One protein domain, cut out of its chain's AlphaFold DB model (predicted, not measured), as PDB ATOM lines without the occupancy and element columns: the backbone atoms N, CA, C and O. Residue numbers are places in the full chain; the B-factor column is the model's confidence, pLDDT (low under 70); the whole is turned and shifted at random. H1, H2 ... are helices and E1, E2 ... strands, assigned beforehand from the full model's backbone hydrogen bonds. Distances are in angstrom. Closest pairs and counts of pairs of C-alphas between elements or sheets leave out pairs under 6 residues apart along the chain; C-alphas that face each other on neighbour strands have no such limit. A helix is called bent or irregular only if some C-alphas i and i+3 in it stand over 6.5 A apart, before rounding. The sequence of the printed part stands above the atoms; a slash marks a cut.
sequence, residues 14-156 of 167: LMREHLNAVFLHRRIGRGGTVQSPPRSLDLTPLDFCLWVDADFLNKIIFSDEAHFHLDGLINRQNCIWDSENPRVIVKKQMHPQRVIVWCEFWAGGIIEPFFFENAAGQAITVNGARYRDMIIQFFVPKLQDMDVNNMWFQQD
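Overview. This is residues 14 to 156 of the 167 residues of an uncharacterized protein of Harpegnathos saltator (UniProt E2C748). What shape do these atoms make? A long two-stranded ribbon, the hairpin E1 and E2, runs through the domain and opens at one end into a large loop, of which residues 74 to 89 stick out. Near the ribbon's other end the short strand E3 adds to E1, with H2 and H3 on one side and H4, with H1 close by, on another. What is it built of? The printed part has 143 residues, with four named helices and three named strands in the order H1 H2 H3 E1 E2 H4 E3; the mixed sheet runs E2 E1 E3, and the class is mixed, helices and strands, with under half of the residues in named elements. It is loose, with a radius of gyration of the C-alphas of 18.5 A and spans of 54 by 40 by 26 A.

Arrangement. How do the strands pair? E1, residues 60 to 69, and E2, residues 98 to 106, form an antiparallel hairpin at 162 degrees, with N 66 and O 101 within hydrogen-bond range at 2.8 A. E3, residues 152 to 154, is parallel to E1 at 23 degrees, with N 61 and O 152 at 2.8 A. The pairing is staggered: E1 pairs with E3 over residues 60 to 61 and with E2 over 62 to 69. Which helices meet the sheet? H4, residues 128 to 145, only grazes it with residues 131 to 139, and H3, residues 54 to 59, only grazes it with residues 56 to 59. H2, residues 45 to 52, is only just on the sheet, with 5 pairs of C-alphas within 10 A, and only grazes it with residues 45 to 49. How do the helices stand? H2 and H3 touch at a steep tilt of 59 degrees, opposite ways, the closest C-alphas being those of Cys 49 and Phe 56, 6.4 A apart. H1, residues 14 to 22, is not on the sheet; it is close to but not clearly touching H4, the closest C-alphas being those of Met 15 and Arg 132, 7.0 A apart, with a shallow tilt of 6 degrees, the same way. Are the helix backbones even? Every O i to N i+4 pair is within hydrogen-bond range in H1 and H2, against 9 of 14 in H4 and 0 of 2 in H3, where 2 of 3 O i to N i+3 pairs are. H4 is irregular, only just: C-alphas 137 and 140 are 6.7 A apart.

Along the chain. Where do the long elements run? E1 spans 28.9 A from C-alpha 60 at (39.189, 23.323, 37.930) to C-alpha 69, E2 26.1 A and H4 26.5 A. Where are the printed part's first and last elements? H1 begins at C-alpha 14, (42.558, 16.852, 17.210), and E3 ends at C-alpha 154, (36.910, 24.160, 31.558).

Size, cuts and confidence. How far does it reach? The C-alphas farthest apart, those of Ala 21 and Glu 84, are 55.2 A apart, and the printed part has no cut. Which links are long? Those from H1 to H2, E1 to E2 and E2 to H4 are long, with 22, 28 and 21 residues. Where is confidence low? Residues 30 to 31, 36 to 52, 70 to 97 and 156 have a pLDDT under 70.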
ATOM      1  N   LEU A  14      41.174  16.969  16.745       75.31
ATOM      2  CA  LEU A  14      42.558  16.852  17.210       75.31
ATOM      3  C   LEU A  14      42.806  17.617  18.515       75.31
ATOM      4  O   LEU A  14      43.496  17.130  19.405       75.31
ATOM      5  N   MET A  15      42.219  18.808  18.644       75.44
ATOM      6  CA  MET A  15      42.343  19.622  19.849       75.44
ATOM      7  C   MET A  15      41.686  18.955  21.056       75.44
ATOM      8  O   MET A  15      42.251  18.914  22.148       75.44
ATOM      9  N   ARG A  16      40.500  18.378  20.841       76.31
ATOM     10  CA  ARG A  16      39.776  17.647  21.880       76.31
ATOM     11  C   ARG A  16      40.529  16.411  22.336       76.31
ATOM     12  O   ARG A  16      40.563  16.162  23.534       76.31
ATOM     13  N   GLU A  17      41.093  15.643  21.412       81.38
ATOM     14  CA  GLU A  17      41.876  14.452  21.745       81.38
ATOM     15  C   GLU A  17      43.137  14.813  22.525       81.38
ATOM     16  O   GLU A  17      43.422  14.186  23.542       81.38
ATOM     17  N   HIS A  18      43.839  15.870  22.111       83.81
ATOM     18  CA  HIS A  18      45.031  16.334  22.810       83.81
ATOM     19  C   HIS A  18      44.721  16.774  24.246       83.81
ATOM     20  O   HIS A  18      45.341  16.286  25.186       83.81
ATOM     21  N   LEU A  19      43.708  17.625  24.438       83.19
ATOM     22  CA  LEU A  19      43.290  18.049  25.778       83.19
ATOM     23  C   LEU A  19      42.731  16.892  26.612       83.19
ATOM     24  O   LEU A  19      42.944  16.853  27.820       83.19
ATOM     25  N   ASN A  20      42.052  15.925  25.991       84.62
ATOM     26  CA  ASN A  20      41.608  14.720  26.690       84.62
ATOM     27  C   ASN A  20      42.791  13.878  27.184       84.62
ATOM     28  O   ASN A  20      42.698  13.320  28.272       84.62
ATOM     29  N   ALA A  21      43.883  13.796  26.424       86.25
ATOM     30  CA  ALA A  21      45.092  13.107  26.865       86.25
ATOM     31  C   ALA A  21      45.769  13.844  28.032       86.25
ATOM     32  O   ALA A  21      46.142  13.204  29.010       86.25
ATOM     33  N   VAL A  22      45.867  15.178  27.962       87.31
ATOM     34  CA  VAL A  22      46.477  16.010  29.019       87.31
ATOM     35  C   VAL A  22      45.683  15.943  30.325       87.31
ATOM     36  O   VAL A  22      46.264  15.752  31.387       87.31
ATOM     37  N   PHE A  23      44.355  16.049  30.255       87.38
ATOM     38  CA  PHE A  23      43.484  16.093  31.434       87.38
ATOM     39  C   PHE A  23      42.824  14.749  31.760       87.38
ATOM     40  O   PHE A  23      41.832  14.716  32.479       87.38
ATOM     41  N   LEU A  24      43.310  13.627  31.219       88.81
ATOM     42  CA  LEU A  24      42.758  12.283  31.471       88.81
ATOM     43  C   LEU A  24      41.225  12.209  31.294       88.81
ATOM     44  O   LEU A  24      40.500  11.674  32.132       88.81
ATOM     45  N   HIS A  25      40.723  12.791  30.203       86.12
ATOM     46  CA  HIS A  25      39.299  12.949  29.893       86.12
ATOM     47  C   HIS A  25      38.501  13.806  30.900       86.12
ATOM     48  O   HIS A  25      37.273  13.767  30.898       86.12
ATOM     49  N   ARG A  26      39.134  14.641  31.726       87.06
ATOM     50  CA  ARG A  26      38.464  15.588  32.636       87.06
ATOM     51  C   ARG A  26      38.274  16.953  31.971       87.06
ATOM     52  O   ARG A  26      38.918  17.935  32.327       87.06
ATOM     53  N   ARG A  27      37.377  17.023  30.980       85.25
ATOM     54  CA  ARG A  27      37.006  18.287  30.317       85.25
ATOM     55  C   ARG A  27      35.542  18.636  30.550       85.25
ATOM     56  O   ARG A  27      34.672  17.781  30.352       85.25
ATOM     57  N   ILE A  28      35.297  19.896  30.901       79.12
ATOM     58  CA  ILE A  28      33.971  20.507  31.008       79.12
ATOM     59  C   ILE A  28      33.767  21.408  29.787       79.12
ATOM     60  O   ILE A  28      34.589  22.282  29.513       79.12
ATOM     61  N   GLY A  29      32.704  21.162  29.023       73.88
ATOM     62  CA  GLY A  29      32.398  21.914  27.804       73.88
ATOM     63  C   GLY A  29      31.905  21.031  26.665       73.88
ATOM     64  O   GLY A  29      31.768  19.810  26.794       73.88
ATOM     65  N   ARG A  30      31.638  21.642  25.507       68.06
ATOM     66  CA  ARG A  30      31.088  20.943  24.340       68.06
ATOM     67  C   ARG A  30      31.963  19.751  23.938       68.06
ATOM     68  O   ARG A  30      33.162  19.872  23.668       68.06
ATOM     69  N   GLY A  31      31.352  18.567  23.904       68.94
ATOM     70  CA  GLY A  31      32.036  17.313  23.567       68.94
ATOM     71  C   GLY A  31      33.132  16.887  24.556       68.94
ATOM     72  O   GLY A  31      34.024  16.133  24.156       68.94
ATOM     73  N   GLY A  32      33.142  17.437  25.777       71.25
ATOM     74  CA  GLY A  32      33.897  16.921  26.922       71.25
ATOM     75  C   GLY A  32      33.122  15.837  27.677       71.25
ATOM     76  O   GLY A  32      31.997  15.495  27.310       71.25
ATOM     77  N   THR A  33      33.720  15.299  28.736       78.56
ATOM     78  CA  THR A  33      33.095  14.260  29.578       78.56
ATOM     79  C   THR A  33      31.916  14.810  30.369       78.56
ATOM     80  O   THR A  33      30.909  14.126  30.529       78.56
ATOM     81  N   VAL A  34      32.009  16.069  30.800       73.56
ATOM     82  CA  VAL A  34      30.897  16.808  31.401       73.56
ATOM     83  C   VAL A  34      30.498  17.910  30.428       73.56
ATOM     84  O   VAL A  34      31.326  18.721  30.014       73.56
ATOM     85  N   GLN A  35      29.232  17.927  30.015       70.50
ATOM     86  CA  GLN A  35      28.715  19.032  29.213       70.50
ATOM     87  C   GLN A  35      28.479  20.240  30.115       70.50
ATOM     88  O   GLN A  35      27.935  20.091  31.209       70.50
ATOM     89  N   SER A  36      28.862  21.429  29.645       65.75
ATOM     90  CA  SER A  36      28.456  22.664  30.314       65.75
ATOM     91  C   SER A  36      26.928  22.736  30.364       65.75
ATOM     92  O   SER A  36      26.273  22.326  29.395       65.75
ATOM     93  N   PRO A  37      26.342  23.251  31.457       61.69
ATOM     94  CA  PRO A  37      24.909  23.477  31.500       61.69
ATOM     95  C   PRO A  37      24.490  24.411  30.348       61.69
ATOM     96  O   PRO A  37      25.264  25.291  29.954       61.69
ATOM     97  N   PRO A  38      23.277  24.245  29.785       59.03
ATOM     98  CA  PRO A  38      22.722  25.252  28.883       59.03
ATOM     99  C   PRO A  38      22.735  26.607  29.601       59.03
ATOM    100  O   PRO A  38      22.492  26.626  30.806       59.03
ATOM    101  N   ARG A  39      23.025  27.721  28.896       52.66
ATOM    102  CA  ARG A  39      22.994  29.076  29.495       52.66
ATOM    103  C   ARG A  39      21.619  29.287  30.144       52.66
ATOM    104  O   ARG A  39      20.647  29.593  29.459       52.66
ATOM    105  N   SER A  40      21.550  29.061  31.450       40.09
ATOM    106  CA  SER A  40      20.461  29.460  32.328       40.09
ATOM    107  C   SER A  40      20.654  30.944  32.609       40.09
ATOM    108  O   SER A  40      21.793  31.389  32.732       40.09
ATOM    109  N   LEU A  41      19.567  31.712  32.701       46.97
ATOM    110  CA  LEU A  41      19.653  33.131  33.062       46.97
ATOM    111  C   LEU A  41      20.277  33.343  34.459       46.97
ATOM    112  O   LEU A  41      20.777  34.431  34.724       46.97
ATOM    113  N   ASP A  42      20.287  32.300  35.299       47.06
ATOM    114  CA  ASP A  42      20.573  32.400  36.734       47.06
ATOM    115  C   ASP A  42      21.789  31.579  37.203       47.06
ATOM    116  O   ASP A  42      22.093  31.588  38.391       47.06
ATOM    117  N   LEU A  43      22.465  30.828  36.319       46.91
ATOM    118  CA  LEU A  43      23.598  29.976  36.713       46.91
ATOM    119  C   LEU A  43      24.815  30.237  35.833       46.91
ATOM    120  O   LEU A  43      24.846  29.876  34.652       46.91
ATOM    121  N   THR A  44      25.838  30.831  36.436       60.25
ATOM    122  CA  THR A  44      27.176  30.908  35.858       60.25
ATOM    123  C   THR A  44      27.839  29.521  35.882       60.25
ATOM    124  O   THR A  44      27.469  28.660  36.687       60.25
ATOM    125  N   PRO A  45      28.854  29.261  35.036       61.00
ATOM    126  CA  PRO A  45      29.664  28.043  35.137       61.00
ATOM    127  C   PRO A  45      30.235  27.804  36.547       61.00
ATOM    128  O   PRO A  45      30.394  26.655  36.957       61.00
ATOM    129  N   LEU A  46      30.489  28.874  37.308       64.44
ATOM    130  CA  LEU A  46      30.928  28.818  38.704       64.44
ATOM    131  C   LEU A  46      29.830  28.286  39.635       64.44
ATOM    132  O   LEU A  46      30.115  27.430  40.470       64.44
ATOM    133  N   ASP A  47      28.578  28.715  39.448       63.75
ATOM    134  CA  ASP A  47      27.437  28.234  40.241       63.75
ATOM    135  C   ASP A  47      27.200  26.733  40.034       63.75
ATOM    136  O   ASP A  47      26.927  26.006  40.987       63.75
ATOM    137  N   PHE A  48      27.381  26.243  38.802       64.25
ATOM    138  CA  PHE A  48      27.342  24.807  38.512       64.25
ATOM    139  C   PHE A  48      28.417  24.035  39.286       64.25
ATOM    140  O   PHE A  48      28.127  22.994  39.871       64.25
ATOM    141  N   CYS A  49      29.648  24.547  39.319       66.00
ATOM    142  CA  CYS A  49      30.763  23.880  39.989       66.00
ATOM    143  C   CYS A  49      30.589  23.851  41.515       66.00
ATOM    144  O   CYS A  49      30.849  22.823  42.136       66.00
ATOM    145  N   LEU A  50      30.087  24.943  42.098       61.78
ATOM    146  CA  LEU A  50      29.759  25.039  43.524       61.78
ATOM    147  C   LEU A  50      28.648  24.074  43.948       61.78
ATOM    148  O   LEU A  50      28.654  23.590  45.077       61.78
ATOM    149  N   TRP A  51      27.700  23.786  43.052       65.38
ATOM    150  CA  TRP A  51      26.609  22.851  43.330       65.38
ATOM    151  C   TRP A  51      27.063  21.385  43.347       65.38
ATOM    152  O   TRP A  51      26.413  20.548  43.970       65.38
ATOM    153  N   VAL A  52      28.174  21.067  42.671       67.88
ATOM    154  CA  VAL A  52      28.750  19.715  42.636       67.88
ATOM    155  C   VAL A  52      29.509  19.414  43.929       67.88
ATOM    156  O   VAL A  52      29.222  18.404  44.566       67.88
ATOM    157  N   ASP A  53      30.475  20.260  44.300       71.06
ATOM    158  CA  ASP A  53      31.298  20.129  45.511       71.06
ATOM    159  C   ASP A  53      32.117  21.424  45.712       71.06
ATOM    160  O   ASP A  53      32.683  21.966  44.762       71.06
ATOM    161  N   ALA A  54      32.215  21.928  46.945       71.56
ATOM    162  CA  ALA A  54      33.008  23.119  47.261       71.56
ATOM    163  C   ALA A  54      34.505  22.922  46.954       71.56
ATOM    164  O   ALA A  54      35.170  23.851  46.490       71.56
ATOM    165  N   ASP A  55      35.021  21.701  47.120       81.19
ATOM    166  CA  ASP A  55      36.405  21.358  46.785       81.19
ATOM    167  C   ASP A  55      36.616  21.151  45.278       81.19
ATOM    168  O   ASP A  55      37.754  21.010  44.817       81.19
ATOM    169  N   PHE A  56      35.542  21.136  44.482       81.25
ATOM    170  CA  PHE A  56      35.628  21.002  43.031       81.25
ATOM    171  C   PHE A  56      36.273  22.227  42.385       81.25
ATOM    172  O   PHE A  56      37.065  22.072  41.459       81.25
ATOM    173  N   LEU A  57      36.027  23.429  42.918       81.00
ATOM    174  CA  LEU A  57      36.656  24.663  42.430       81.00
ATOM    175  C   LEU A  57      38.185  24.629  42.539       81.00
ATOM    176  O   LEU A  57      38.876  25.168  41.678       81.00
ATOM    177  N   ASN A  58      38.722  23.928  43.543       86.62
ATOM    178  CA  ASN A  58      40.167  23.743  43.703       86.62
ATOM    179  C   ASN A  58      40.779  22.832  42.635       86.62
ATOM    180  O   ASN A  58      41.997  22.793  42.469       86.62
ATOM    181  N   LYS A  59      39.934  22.098  41.910       88.50
ATOM    182  CA  LYS A  59      40.316  21.116  40.902       88.50
ATOM    183  C   LYS A  59      39.952  21.575  39.495       88.50
ATOM    184  O   LYS A  59      40.041  20.753  38.596       88.50
ATOM    185  N   ILE A  60      39.539  22.824  39.268       87.31
ATOM    186  CA  ILE A  60      39.189  23.323  37.930       87.31
ATOM    187  C   ILE A  60      40.175  24.400  37.483       87.31
ATOM    188  O   ILE A  60      40.448  25.346  38.219       87.31
ATOM    189  N   ILE A  61      40.661  24.265  36.251       88.75
ATOM    190  CA  ILE A  61      41.303  25.339  35.495       88.75
ATOM    191  C   ILE A  61      40.238  25.972  34.600       88.75
ATOM    192  O   ILE A  61      39.678  25.301  33.726       88.75
ATOM    193  N   PHE A  62      39.968  27.253  34.832       85.94
ATOM    194  CA  PHE A  62      39.104  28.089  34.005       85.94
ATOM    195  C   PHE A  62      39.928  28.758  32.912       85.94
ATOM    196  O   PHE A  62      41.092  29.092  33.136       85.94
ATOM    197  N   SER A  63      39.321  28.959  31.745       84.88
ATOM    198  CA  SER A  63      39.949  29.665  30.628       84.88
ATOM    199  C   SER A  63      38.914  30.453  29.832       84.88
ATOM    200  O   SER A  63      37.815  29.948  29.596       84.88
ATOM    201  N   ASP A  64      39.260  31.672  29.421       81.56
ATOM    202  CA  ASP A  64      38.384  32.515  28.597       81.56
ATOM    203  C   ASP A  64      39.178  33.525  27.750       81.56
ATOM    204  O   ASP A  64      40.342  33.834  28.035       81.56
ATOM    205  N   GLU A  65      38.545  34.048  26.699       82.50
ATOM    206  CA  GLU A  65      39.065  35.145  25.885       82.50
ATOM    207  C   GLU A  65      38.450  36.499  26.285       82.50
ATOM    208  O   GLU A  65      37.249  36.735  26.165       82.50
ATOM    209  N   ALA A  66      39.296  37.466  26.640       79.88
ATOM    210  CA  ALA A  66      38.905  38.851  26.879       79.88
ATOM    211  C   ALA A  66      39.328  39.768  25.718       79.88
ATOM    212  O   ALA A  66      40.457  39.725  25.226       79.88
ATOM    213  N   HIS A  67      38.420  40.653  25.297       77.88
ATOM    214  CA  HIS A  67      38.666  41.639  24.243       77.88
ATOM    215  C   HIS A  67      38.854  43.044  24.830       77.88
ATOM    216  O   HIS A  67      37.901  43.654  25.319       77.88
ATOM    217  N   PHE A  68      40.051  43.612  24.687       76.62
ATOM    218  CA  PHE A  68      40.373  44.973  25.122       76.62
ATOM    219  C   PHE A  68      40.467  45.910  23.923       76.62
ATOM    220  O   PHE A  68      41.165  45.623  22.952       76.62
ATOM    221  N   HIS A  69      39.769  47.041  23.975       74.50
ATOM    222  CA  HIS A  69      39.861  48.073  22.943       74.50
ATOM    223  C   HIS A  69      40.884  49.123  23.397       74.50
ATOM    224  O   HIS A  69      40.799  49.628  24.514       74.50
ATOM    225  N   LEU A  70      41.872  49.418  22.550       68.38
ATOM    226  CA  LEU A  70      42.966  50.357  22.840       68.38
ATOM    227  C   LEU A  70      42.620  51.809  22.469       68.38
ATOM    228  O   LEU A  70      43.453  52.699  22.591       68.38
ATOM    229  N   ASP A  71      41.395  52.066  22.009       62.94
ATOM    230  CA  ASP A  71      40.929  53.386  21.574       62.94
ATOM    231  C   ASP A  71      40.575  54.331  22.739       62.94
ATOM    232  O   ASP A  71      40.157  55.463  22.498       62.94
ATOM    233  N   GLY A  72      40.749  53.901  23.997       53.97
ATOM    234  CA  GLY A  72      40.497  54.718  25.192       53.97
ATOM    235  C   GLY A  72      39.029  55.119  25.379       53.97
ATOM    236  O   GLY A  72      38.701  55.878  26.290       53.97
ATOM    237  N   LEU A  73      38.130  54.617  24.530       51.22
ATOM    238  CA  LEU A  73      36.707  54.901  24.572       51.22
ATOM    239  C   LEU A  73      36.003  53.759  25.301       51.22
ATOM    240  O   LEU A  73      35.900  52.638  24.805       51.22
ATOM    241  N   ILE A  74      35.521  54.065  26.507       47.69
ATOM    242  CA  ILE A  74      34.795  53.139  27.378       47.69
ATOM    243  C   ILE A  74      33.650  52.484  26.589       47.69
ATOM    244  O   ILE A  74      32.847  53.156  25.933       47.69
ATOM    245  N   ASN A  75      33.583  51.152  26.647       46.84
ATOM    246  CA  ASN A  75      32.480  50.368  26.103       46.84
ATOM    247  C   ASN A  75      31.147  50.921  26.640       46.84
ATOM    248  O   ASN A  75      30.973  50.990  27.849       46.84
ATOM    249  N   ARG A  76      30.181  51.262  25.774       48.81
ATOM    250  CA  ARG A  76      28.846  51.761  26.184       48.81
ATOM    251  C   ARG A  76      28.068  50.798  27.102       48.81
ATOM    252  O   ARG A  76      27.069  51.212  27.677       48.81
ATOM    253  N   GLN A  77      28.492  49.538  27.203       42.97
ATOM    254  CA  GLN A  77      27.942  48.538  28.127       42.97
ATOM    255  C   GLN A  77      28.651  48.496  29.494       42.97
ATOM    256  O   GLN A  77      28.109  47.917  30.426       42.97
ATOM    257  N   ASN A  78      29.813  49.142  29.643       45.97
ATOM    258  CA  ASN A  78      30.329  49.533  30.951       45.97
ATOM    259  C   ASN A  78      29.677  50.870  31.296       45.97
ATOM    260  O   ASN A  78      30.049  51.911  30.756       45.97
ATOM    261  N   CYS A  79      28.652  50.818  32.144       46.88
ATOM    262  CA  CYS A  79      27.926  51.986  32.618       46.88
ATOM    263  C   CYS A  79      28.903  53.072  33.085       46.88
ATOM    264  O   CYS A  79      29.652  52.881  34.042       46.88
ATOM    265  N   ILE A  80      28.864  54.231  32.428       43.56
ATOM    266  CA  ILE A  80      29.314  55.467  33.056       43.56
ATOM    267  C   ILE A  80      28.242  55.773  34.100       43.56
ATOM    268  O   ILE A  80      27.150  56.229  33.762       43.56
ATOM    269  N   TRP A  81      28.518  55.423  35.352       41.53
ATOM    270  CA  TRP A  81      27.716  55.877  36.475       41.53
ATOM    271  C   TRP A  81      28.055  57.349  36.704       41.53
ATOM    272  O   TRP A  81      29.067  57.670  37.319       41.53
ATOM    273  N   ASP A  82      27.234  58.233  36.150       44.25
ATOM    274  CA  ASP A  82      27.263  59.665  36.429       44.25
ATOM    275  C   ASP A  82      25.875  60.097  36.916       44.25
ATOM    276  O   ASP A  82      24.859  59.476  36.591       44.25
ATOM    277  N   SER A  83      25.838  61.135  37.743       58.06
ATOM    278  CA  SER A  83      24.610  61.663  38.345       58.06
ATOM    279  C   SER A  83      23.670  62.321  37.326       58.06
ATOM    280  O   SER A  83      22.470  62.419  37.580       58.06
ATOM    281  N   GLU A  84      24.179  62.694  36.147       52.59
ATOM    282  CA  GLU A  84      23.398  63.248  35.042       52.59
ATOM    283  C   GLU A  84      23.773  62.605  33.702       52.59
ATOM    284  O   GLU A  84      24.930  62.295  33.448       52.59
ATOM    285  N   ASN A  85      22.783  62.416  32.823       56.59
ATOM    286  CA  ASN A  85      22.959  61.814  31.500       56.59
ATOM    287  C   ASN A  85      23.712  62.775  30.554       56.59
ATOM    288  O   ASN A  85      23.107  63.742  30.067       56.59
ATOM    289  N   PRO A  86      24.990  62.513  30.221       53.09
ATOM    290  CA  PRO A  86      25.738  63.376  29.332       53.09
ATOM    291  C   PRO A  86      25.319  63.021  27.906       53.09
ATOM    292  O   PRO A  86      25.682  61.972  27.376       53.09
ATOM    293  N   ARG A  87      24.533  63.885  27.256       55.06
ATOM    294  CA  ARG A  87      24.066  63.732  25.861       55.06
ATOM    295  C   ARG A  87      25.210  63.862  24.833       55.06
ATOM    296  O   ARG A  87      25.092  64.583  23.845       55.06
ATOM    297  N   VAL A  88      26.336  63.195  25.063       52.41
ATOM    298  CA  VAL A  88      27.557  63.287  24.267       52.41
ATOM    299  C   VAL A  88      27.572  62.161  23.235       52.41
ATOM    300  O   VAL A  88      27.685  60.975  23.546       52.41
ATOM    301  N   ILE A  89      27.462  62.541  21.963       51.81
ATOM    302  CA  ILE A  89      27.619  61.630  20.828       51.81
ATOM    303  C   ILE A  89      29.109  61.572  20.483       51.81
ATOM    304  O   ILE A  89      29.629  62.436  19.780       51.81
ATOM    305  N   VAL A  90      29.807  60.548  20.975       52.09
ATOM    306  CA  VAL A  90      31.204  60.294  20.595       52.09
ATOM    307  C   VAL A  90      31.243  59.546  19.259       52.09
ATOM    308  O   VAL A  90      30.642  58.480  19.119       52.09
ATOM    309  N   LYS A  91      31.951  60.100  18.265       39.75
ATOM    310  CA  LYS A  91      32.233  59.410  16.997       39.75
ATOM    311  C   LYS A  91      33.151  58.214  17.269       39.75
ATOM    312  O   LYS A  91      34.299  58.396  17.653       39.75
ATOM    313  N   LYS A  92      32.648  57.000  17.039       48.00
ATOM    314  CA  LYS A  92      33.434  55.761  17.102       48.00
ATOM    315  C   LYS A  92      34.257  55.622  15.820       48.00
ATOM    316  O   LYS A  92      33.701  55.708  14.725       48.00
ATOM    317  N   GLN A  93      35.566  55.425  15.935       37.34
ATOM    318  CA  GLN A  93      36.408  55.126  14.779       37.34
ATOM    319  C   GLN A  93      36.022  53.741  14.226       37.34
ATOM    320  O   GLN A  93      35.767  52.817  14.992       37.34
ATOM    321  N   MET A  94      35.932  53.593  12.900       39.72
ATOM    322  CA  MET A  94      35.394  52.380  12.253       39.72
ATOM    323  C   MET A  94      36.300  51.142  12.415       39.72
ATOM    324  O   MET A  94      35.843  50.015  12.232       39.72
ATOM    325  N   HIS A  95      37.563  51.340  12.812       48.75
ATOM    326  CA  HIS A  95      38.554  50.286  13.037       48.75
ATOM    327  C   HIS A  95      39.315  50.526  14.350       48.75
ATOM    328  O   HIS A  95      40.460  50.979  14.320       48.75
ATOM    329  N   PRO A  96      38.685  50.281  15.510       54.62
ATOM    330  CA  PRO A  96      39.381  50.370  16.784       54.62
ATOM    331  C   PRO A  96      40.447  49.270  16.861       54.62
ATOM    332  O   PRO A  96      40.189  48.115  16.507       54.62
ATOM    333  N   GLN A  97      41.651  49.625  17.310       64.56
ATOM    334  CA  GLN A  97      42.670  48.631  17.643       64.56
ATOM    335  C   GLN A  97      42.169  47.838  18.855       64.56
ATOM    336  O   GLN A  97      41.820  48.419  19.880       64.56
ATOM    337  N   ARG A  98      42.082  46.513  18.719       72.25
ATOM    338  CA  ARG A  98      41.608  45.605  19.768       72.25
ATOM    339  C   ARG A  98      42.664  44.548  20.031       72.25
ATOM    340  O   ARG A  98      43.138  43.962  19.066       72.25
ATOM    341  N   VAL A  99      42.980  44.284  21.290       80.06
ATOM    342  CA  VAL A  99      43.826  43.168  21.722       80.06
ATOM    343  C   VAL A  99      42.919  42.072  22.262       80.06
ATOM    344  O   VAL A  99      41.941  42.354  22.956       80.06
ATOM    345  N   ILE A 100      43.219  40.830  21.901       82.75
ATOM    346  CA  ILE A 100      42.556  39.654  22.461       82.75
ATOM    347  C   ILE A 100      43.555  39.011  23.407       82.75
ATOM    348  O   ILE A 100      44.689  38.737  23.008       82.75
ATOM    349  N   VAL A 101      43.127  38.808  24.644       85.62
ATOM    350  CA  VAL A 101      43.899  38.130  25.679       85.62
ATOM    351  C   VAL A 101      43.179  36.837  25.996       85.62
ATOM    352  O   VAL A 101      41.976  36.856  26.239       85.62
ATOM    353  N   TRP A 102      43.899  35.730  25.978       88.50
ATOM    354  CA  TRP A 102      43.431  34.480  26.559       88.50
ATOM    355  C   TRP A 102      44.075  34.334  27.936       88.50
ATOM    356  O   TRP A 102      45.234  34.715  28.100       88.50
ATOM    357  N   CYS A 103      43.306  33.930  28.942       87.56
ATOM    358  CA  CYS A 103      43.801  33.848  30.312       87.56
ATOM    359  C   CYS A 103      43.210  32.648  31.044       87.56
ATOM    360  O   CYS A 103      42.010  32.372  30.942       87.56
ATOM    361  N   GLU A 104      44.057  31.999  31.844       87.88
ATOM    362  CA  GLU A 104      43.712  30.822  32.618       87.88
ATOM    363  C   GLU A 104      44.055  31.035  34.071       87.88
ATOM    364  O   GLU A 104      45.098  31.586  34.441       87.88
ATOM    365  N   PHE A 105      43.174  30.527  34.911       89.88
ATOM    366  CA  PHE A 105      43.364  30.567  36.341       89.88
ATOM    367  C   PHE A 105      42.697  29.367  36.993       89.88
ATOM    368  O   PHE A 105      41.787  28.735  36.453       89.88
ATOM    369  N   TRP A 106      43.166  29.056  38.186       89.06
ATOM    370  CA  TRP A 106      42.601  28.040  39.059       89.06
ATOM    371  C   TRP A 106      42.725  28.523  40.506       89.06
ATOM    372  O   TRP A 106      43.197  29.633  40.759       89.06
ATOM    373  N   ALA A 107      42.313  27.714  41.481       88.38
ATOM    374  CA  ALA A 107      42.354  28.121  42.888       88.38
ATOM    375  C   ALA A 107      43.756  28.500  43.407       88.38
ATOM    376  O   ALA A 107      43.866  29.295  44.337       88.38
ATOM    377  N   GLY A 108      44.826  27.973  42.805       88.69
ATOM    378  CA  GLY A 108      46.204  28.343  43.136       88.69
ATOM    379  C   GLY A 108      46.695  29.647  42.501       88.69
ATOM    380  O   GLY A 108      47.808  30.071  42.806       88.69
ATOM    381  N   GLY A 109      45.895  30.293  41.647       90.56
ATOM    382  CA  GLY A 109      46.214  31.578  41.024       90.56
ATOM    383  C   GLY A 109      46.066  31.587  39.503       90.56
ATOM    384  O   GLY A 109      45.506  30.674  38.893       90.56
ATOM    385  N   ILE A 110      46.569  32.661  38.896       89.31
ATOM    386  CA  ILE A 110      46.636  32.835  37.439       89.31
ATOM    387  C   ILE A 110      47.824  32.027  36.914       89.31
ATOM    388  O   ILE A 110      48.903  32.094  37.502       89.31
ATOM    389  N   ILE A 111      47.625  31.284  35.822       90.31
ATOM    390  CA  ILE A 111      48.704  30.553  35.149       90.31
ATOM    391  C   ILE A 111      49.543  31.564  34.371       90.31
ATOM    392  O   ILE A 111      50.646  31.885  34.804       90.31
ATOM    393  N   GLU A 112      49.010  32.122  33.279       88.94
ATOM    394  CA  GLU A 112      49.626  33.238  32.556       88.94
ATOM    395  C   GLU A 112      48.668  33.793  31.485       88.94
ATOM    396  O   GLU A 112      48.022  33.010  30.798       88.94
ATOM    397  N   PRO A 113      48.571  35.119  31.282       90.88
ATOM    398  CA  PRO A 113      47.824  35.665  30.154       90.88
ATOM    399  C   PRO A 113      48.611  35.545  28.838       90.88
ATOM    400  O   PRO A 113      49.770  35.956  28.749       90.88
ATOM    401  N   PHE A 114      47.955  35.069  27.781       89.81
ATOM    402  CA  PHE A 114      48.473  35.053  26.416       89.81
ATOM    403  C   PHE A 114      47.889  36.190  25.574       89.81
ATOM    404  O   PHE A 114      46.674  36.298  25.396       89.81
ATOM    405  N   PHE A 115      48.760  36.999  24.973       90.19
ATOM    406  CA  PHE A 115      48.369  38.100  24.094       90.19
ATOM    407  C   PHE A 115      48.462  37.678  22.627       90.19
ATOM    408  O   PHE A 115      49.523  37.286  22.137       90.19
ATOM    409  N   PHE A 116      47.357  37.792  21.887       85.56
ATOM    410  CA  PHE A 116      47.368  37.553  20.445       85.56
ATOM    411  C   PHE A 116      47.934  38.763  19.698       85.56
ATOM    412  O   PHE A 116      47.190  39.593  19.168       85.56
ATOM    413  N   GLU A 117      49.262  38.826  19.608       88.38
ATOM    414  CA  GLU A 117      50.016  39.916  18.980       88.38
ATOM    415  C   GLU A 117      51.089  39.403  18.002       88.38
ATOM    416  O   GLU A 117      51.472  38.232  18.010       88.38
ATOM    417  N   ASN A 118      51.554  40.268  17.098       85.12
ATOM    418  CA  ASN A 118      52.706  40.000  16.234       85.12
ATOM    419  C   ASN A 118      54.023  40.448  16.898       85.12
ATOM    420  O   ASN A 118      54.025  41.058  17.962       85.12
ATOM    421  N   ALA A 119      55.162  40.215  16.236       82.31
ATOM    422  CA  ALA A 119      56.482  40.620  16.737       82.31
ATOM    423  C   ALA A 119      56.653  42.142  16.957       82.31
ATOM    424  O   ALA A 119      57.602  42.560  17.613       82.31
ATOM    425  N   ALA A 120      55.759  42.968  16.406       82.12
ATOM    426  CA  ALA A 120      55.731  44.413  16.608       82.12
ATOM    427  C   ALA A 120      54.740  44.845  17.713       82.12
ATOM    428  O   ALA A 120      54.467  46.038  17.833       82.12
ATOM    429  N   GLY A 121      54.172  43.906  18.483       79.44
ATOM    430  CA  GLY A 121      53.191  44.179  19.543       79.44
ATOM    431  C   GLY A 121      51.817  44.607  19.021       79.44
ATOM    432  O   GLY A 121      51.039  45.238  19.728       79.44
ATOM    433  N   GLN A 122      51.511  44.338  17.748       80.19
ATOM    434  CA  GLN A 122      50.216  44.682  17.163       80.19
ATOM    435  C   GLN A 122      49.279  43.486  17.238       80.19
ATOM    436  O   GLN A 122      49.647  42.376  16.846       80.19
ATOM    437  N   ALA A 123      48.045  43.732  17.665       79.62
ATOM    438  CA  ALA A 123      47.042  42.690  17.786       79.62
ATOM    439  C   ALA A 123      46.753  41.977  16.460       79.62
ATOM    440  O   ALA A 123      46.615  42.597  15.399       79.62
ATOM    441  N   ILE A 124      46.598  40.659  16.538       82.00
ATOM    442  CA  ILE A 124      46.309  39.801  15.394       82.00
ATOM    443  C   ILE A 124      44.959  39.103  15.555       82.00
ATOM    444  O   ILE A 124      44.504  38.794  16.651       82.00
ATOM    445  N   THR A 125      44.306  38.804  14.431       78.69
ATOM    446  CA  THR A 125      43.060  38.030  14.439       78.69
ATOM    447  C   THR A 125      43.295  36.617  14.976       78.69
ATOM    448  O   THR A 125      44.140  35.887  14.447       78.69
ATOM    449  N   VAL A 126      42.507  36.212  15.973       76.25
ATOM    450  CA  VAL A 126      42.468  34.830  16.466       76.25
ATOM    451  C   VAL A 126      41.774  33.945  15.435       76.25
ATOM    452  O   VAL A 126      40.692  34.264  14.943       76.25
ATOM    453  N   ASN A 127      42.414  32.838  15.074       79.31
ATOM    454  CA  ASN A 127      41.857  31.826  14.184       79.31
ATOM    455  C   ASN A 127      42.174  30.421  14.711       79.31
ATOM    456  O   ASN A 127      42.865  30.270  15.716       79.31
ATOM    457  N   GLY A 128      41.696  29.400  13.993       74.62
ATOM    458  CA  GLY A 128      41.846  27.989  14.358       74.62
ATOM    459  C   GLY A 128      43.269  27.574  14.693       74.62
ATOM    460  O   GLY A 128      43.535  27.017  15.754       74.62
ATOM    461  N   ALA A 129      44.177  27.874  13.769       78.31
ATOM    462  CA  ALA A 129      45.575  27.493  13.873       78.31
ATOM    463  C   ALA A 129      46.277  28.244  15.007       78.31
ATOM    464  O   ALA A 129      46.908  27.615  15.841       78.31
ATOM    465  N   ARG A 130      46.089  29.566  15.099       81.50
ATOM    466  CA  ARG A 130      46.723  30.398  16.136       81.50
ATOM    467  C   ARG A 130      46.271  30.027  17.538       81.50
ATOM    468  O   ARG A 130      47.081  30.025  18.453       81.50
ATOM    469  N   TYR A 131      44.993  29.701  17.695       82.00
ATOM    470  CA  TYR A 131      44.465  29.233  18.968       82.00
ATOM    471  C   TYR A 131      45.059  27.877  19.361       82.00
ATOM    472  O   TYR A 131      45.495  27.682  20.489       82.00
ATOM    473  N   ARG A 132      45.126  26.943  18.404       82.50
ATOM    474  CA  ARG A 132      45.761  25.638  18.612       82.50
ATOM    475  C   ARG A 132      47.238  25.781  18.977       82.50
ATOM    476  O   ARG A 132      47.687  25.120  19.907       82.50
ATOM    477  N   ASP A 133      47.973  26.608  18.241       85.88
ATOM    478  CA  ASP A 133      49.396  26.841  18.478       85.88
ATOM    479  C   ASP A 133      49.608  27.472  19.853       85.88
ATOM    480  O   ASP A 133      50.466  27.005  20.591       85.88
ATOM    481  N   MET A 134      48.771  28.438  20.243       89.50
ATOM    482  CA  MET A 134      48.767  28.997  21.594       89.50
ATOM    483  C   MET A 134      48.603  27.891  22.650       89.50
ATOM    484  O   MET A 134      49.424  27.780  23.554       89.50
ATOM    485  N   ILE A 135      47.630  26.990  22.518       86.94
ATOM    486  CA  ILE A 135      47.456  25.959  23.548       86.94
ATOM    487  C   ILE A 135      48.644  24.987  23.584       86.94
ATOM    488  O   ILE A 135      49.155  24.668  24.653       86.94
ATOM    489  N   ILE A 136      49.090  24.495  22.427       86.75
ATOM    490  CA  ILE A 136      50.134  23.461  22.364       86.75
ATOM    491  C   ILE A 136      51.506  24.026  22.746       86.75
ATOM    492  O   ILE A 136      52.288  23.340  23.398       86.75
ATOM    493  N   GLN A 137      51.820  25.245  22.308       90.06
ATOM    494  CA  GLN A 137      53.155  25.832  22.444       90.06
ATOM    495  C   GLN A 137      53.293  26.737  23.668       90.06
ATOM    496  O   GLN A 137      54.411  26.922  24.137       90.06
ATOM    497  N   PHE A 138      52.194  27.299  24.181       91.25
ATOM    498  CA  PHE A 138      52.210  28.174  25.352       91.25
ATOM    499  C   PHE A 138      51.540  27.526  26.567       91.25
ATOM    500  O   PHE A 138      52.214  27.338  27.574       91.25
ATOM    501  N   PHE A 139      50.271  27.114  26.479       89.81
ATOM    502  CA  PHE A 139      49.528  26.630  27.655       89.81
ATOM    503  C   PHE A 139      50.026  25.282  28.190       89.81
ATOM    504  O   PHE A 139      50.374  25.162  29.359       89.81
ATOM    505  N   VAL A 140      50.079  24.251  27.341       89.19
ATOM    506  CA  VAL A 140      50.433  22.881  27.754       89.19
ATOM    507  C   VAL A 140      51.814  22.807  28.422       89.19
ATOM    508  O   VAL A 140      51.925  22.129  29.443       89.19
ATOM    509  N   PRO A 141      52.858  23.514  27.942       92.94
ATOM    510  CA  PRO A 141      54.132  23.587  28.654       92.94
ATOM    511  C   PRO A 141      54.023  24.137  30.083       92.94
ATOM    512  O   PRO A 141      54.711  23.639  30.965       92.94
ATOM    513  N   LYS A 142      53.135  25.105  30.346       90.62
ATOM    514  CA  LYS A 142      52.936  25.685  31.691       90.62
ATOM    515  C   LYS A 142      52.288  24.709  32.672       90.62
ATOM    516  O   LYS A 142      52.446  24.856  33.878       90.62
ATOM    517  N   LEU A 143      51.605  23.688  32.160       89.19
ATOM    518  CA  LEU A 143      51.013  22.631  32.975       89.19
ATOM    519  C   LEU A 143      52.032  21.588  33.445       89.19
ATOM    520  O   LEU A 143      51.704  20.805  34.327       89.19
ATOM    521  N   GLN A 144      53.242  21.540  32.875       86.25
ATOM    522  CA  GLN A 144      54.239  20.519  33.231       86.25
ATOM    523  C   GLN A 144      54.709  20.630  34.686       86.25
ATOM    524  O   GLN A 144      55.043  19.616  35.297       86.25
ATOM    525  N   ASP A 145      54.679  21.841  35.242       82.69
ATOM    526  CA  ASP A 145      55.037  22.117  36.635       82.69
ATOM    527  C   ASP A 145      53.845  21.941  37.602       82.69
ATOM    528  O   ASP A 145      53.983  22.136  38.810       82.69
ATOM    529  N   MET A 146      52.666  21.568  37.088       85.19
ATOM    530  CA  MET A 146      51.422  21.409  37.844       85.19
ATOM    531  C   MET A 146      50.952  19.948  37.848       85.19
ATOM    532  O   MET A 146      50.984  19.261  36.828       85.19
ATOM    533  N   ASP A 147      50.425  19.464  38.979       87.12
ATOM    534  CA  ASP A 147      49.743  18.163  39.012       87.12
ATOM    535  C   ASP A 147      48.329  18.274  38.421       87.12
ATOM    536  O   ASP A 147      47.338  18.483  39.123       87.12
ATOM    537  N   VAL A 148      48.237  18.135  37.098       87.75
ATOM    538  CA  VAL A 148      46.972  18.237  36.354       87.75
ATOM    539  C   VAL A 148      46.167  16.936  36.299       87.75
ATOM    540  O   VAL A 148      45.036  16.940  35.815       87.75
ATOM    541  N   ASN A 149      46.685  15.818  36.826       86.94
ATOM    542  CA  ASN A 149      46.034  14.500  36.714       86.94
ATOM    543  C   ASN A 149      44.652  14.452  37.389       86.94
ATOM    544  O   ASN A 149      43.757  13.698  36.982       86.94
ATOM    545  N   ASN A 150      44.482  15.255  38.439       87.25
ATOM    546  CA  ASN A 150      43.225  15.400  39.165       87.25
ATOM    547  C   ASN A 150      42.535  16.748  38.907       87.25
ATOM    548  O   ASN A 150      41.618  17.116  39.641       87.25
ATOM    549  N   MET A 151      42.966  17.477  37.874       90.00
ATOM    550  CA  MET A 151      42.352  18.737  37.474       90.00
ATOM    551  C   MET A 151      41.368  18.537  36.321       90.00
ATOM    552  O   MET A 151      41.503  17.649  35.483       90.00
ATOM    553  N   TRP A 152      40.362  19.393  36.298       88.12
ATOM    554  CA  TRP A 152      39.361  19.531  35.263       88.12
ATOM    555  C   TRP A 152      39.673  20.775  34.459       88.12
ATOM    556  O   TRP A 152      39.895  21.844  35.019       88.12
ATOM    557  N   PHE A 153      39.654  20.647  33.141       86.94
ATOM    558  CA  PHE A 153      39.809  21.793  32.261       86.94
ATOM    559  C   PHE A 153      38.447  22.258  31.766       86.94
ATOM    560  O   PHE A 153      37.703  21.484  31.150       86.94
ATOM    561  N   GLN A 154      38.113  23.513  32.052       84.06
ATOM    562  CA  GLN A 154      36.910  24.160  31.558       84.06
ATOM    563  C   GLN A 154      37.281  25.057  30.374       84.06
ATOM    564  O   GLN A 154      38.151  25.921  30.471       84.06
ATOM    565  N   GLN A 155      36.618  24.818  29.242       71.88
ATOM    566  CA  GLN A 155      36.674  25.703  28.081       71.88
ATOM    567  C   GLN A 155      35.282  26.207  27.754       71.88
ATOM    568  O   GLN A 155      34.327  25.420  27.659       71.88
ATOM    569  N   ASP A 156      35.187  27.504  27.491       62.59
ATOM    570  CA  ASP A 156      33.949  28.077  27.010       62.59
ATOM    571  C   ASP A 156      33.677  27.647  25.568       62.59
ATOM    572  O   ASP A 156      34.516  27.638  24.669       62.59
TER     573      ASP A 156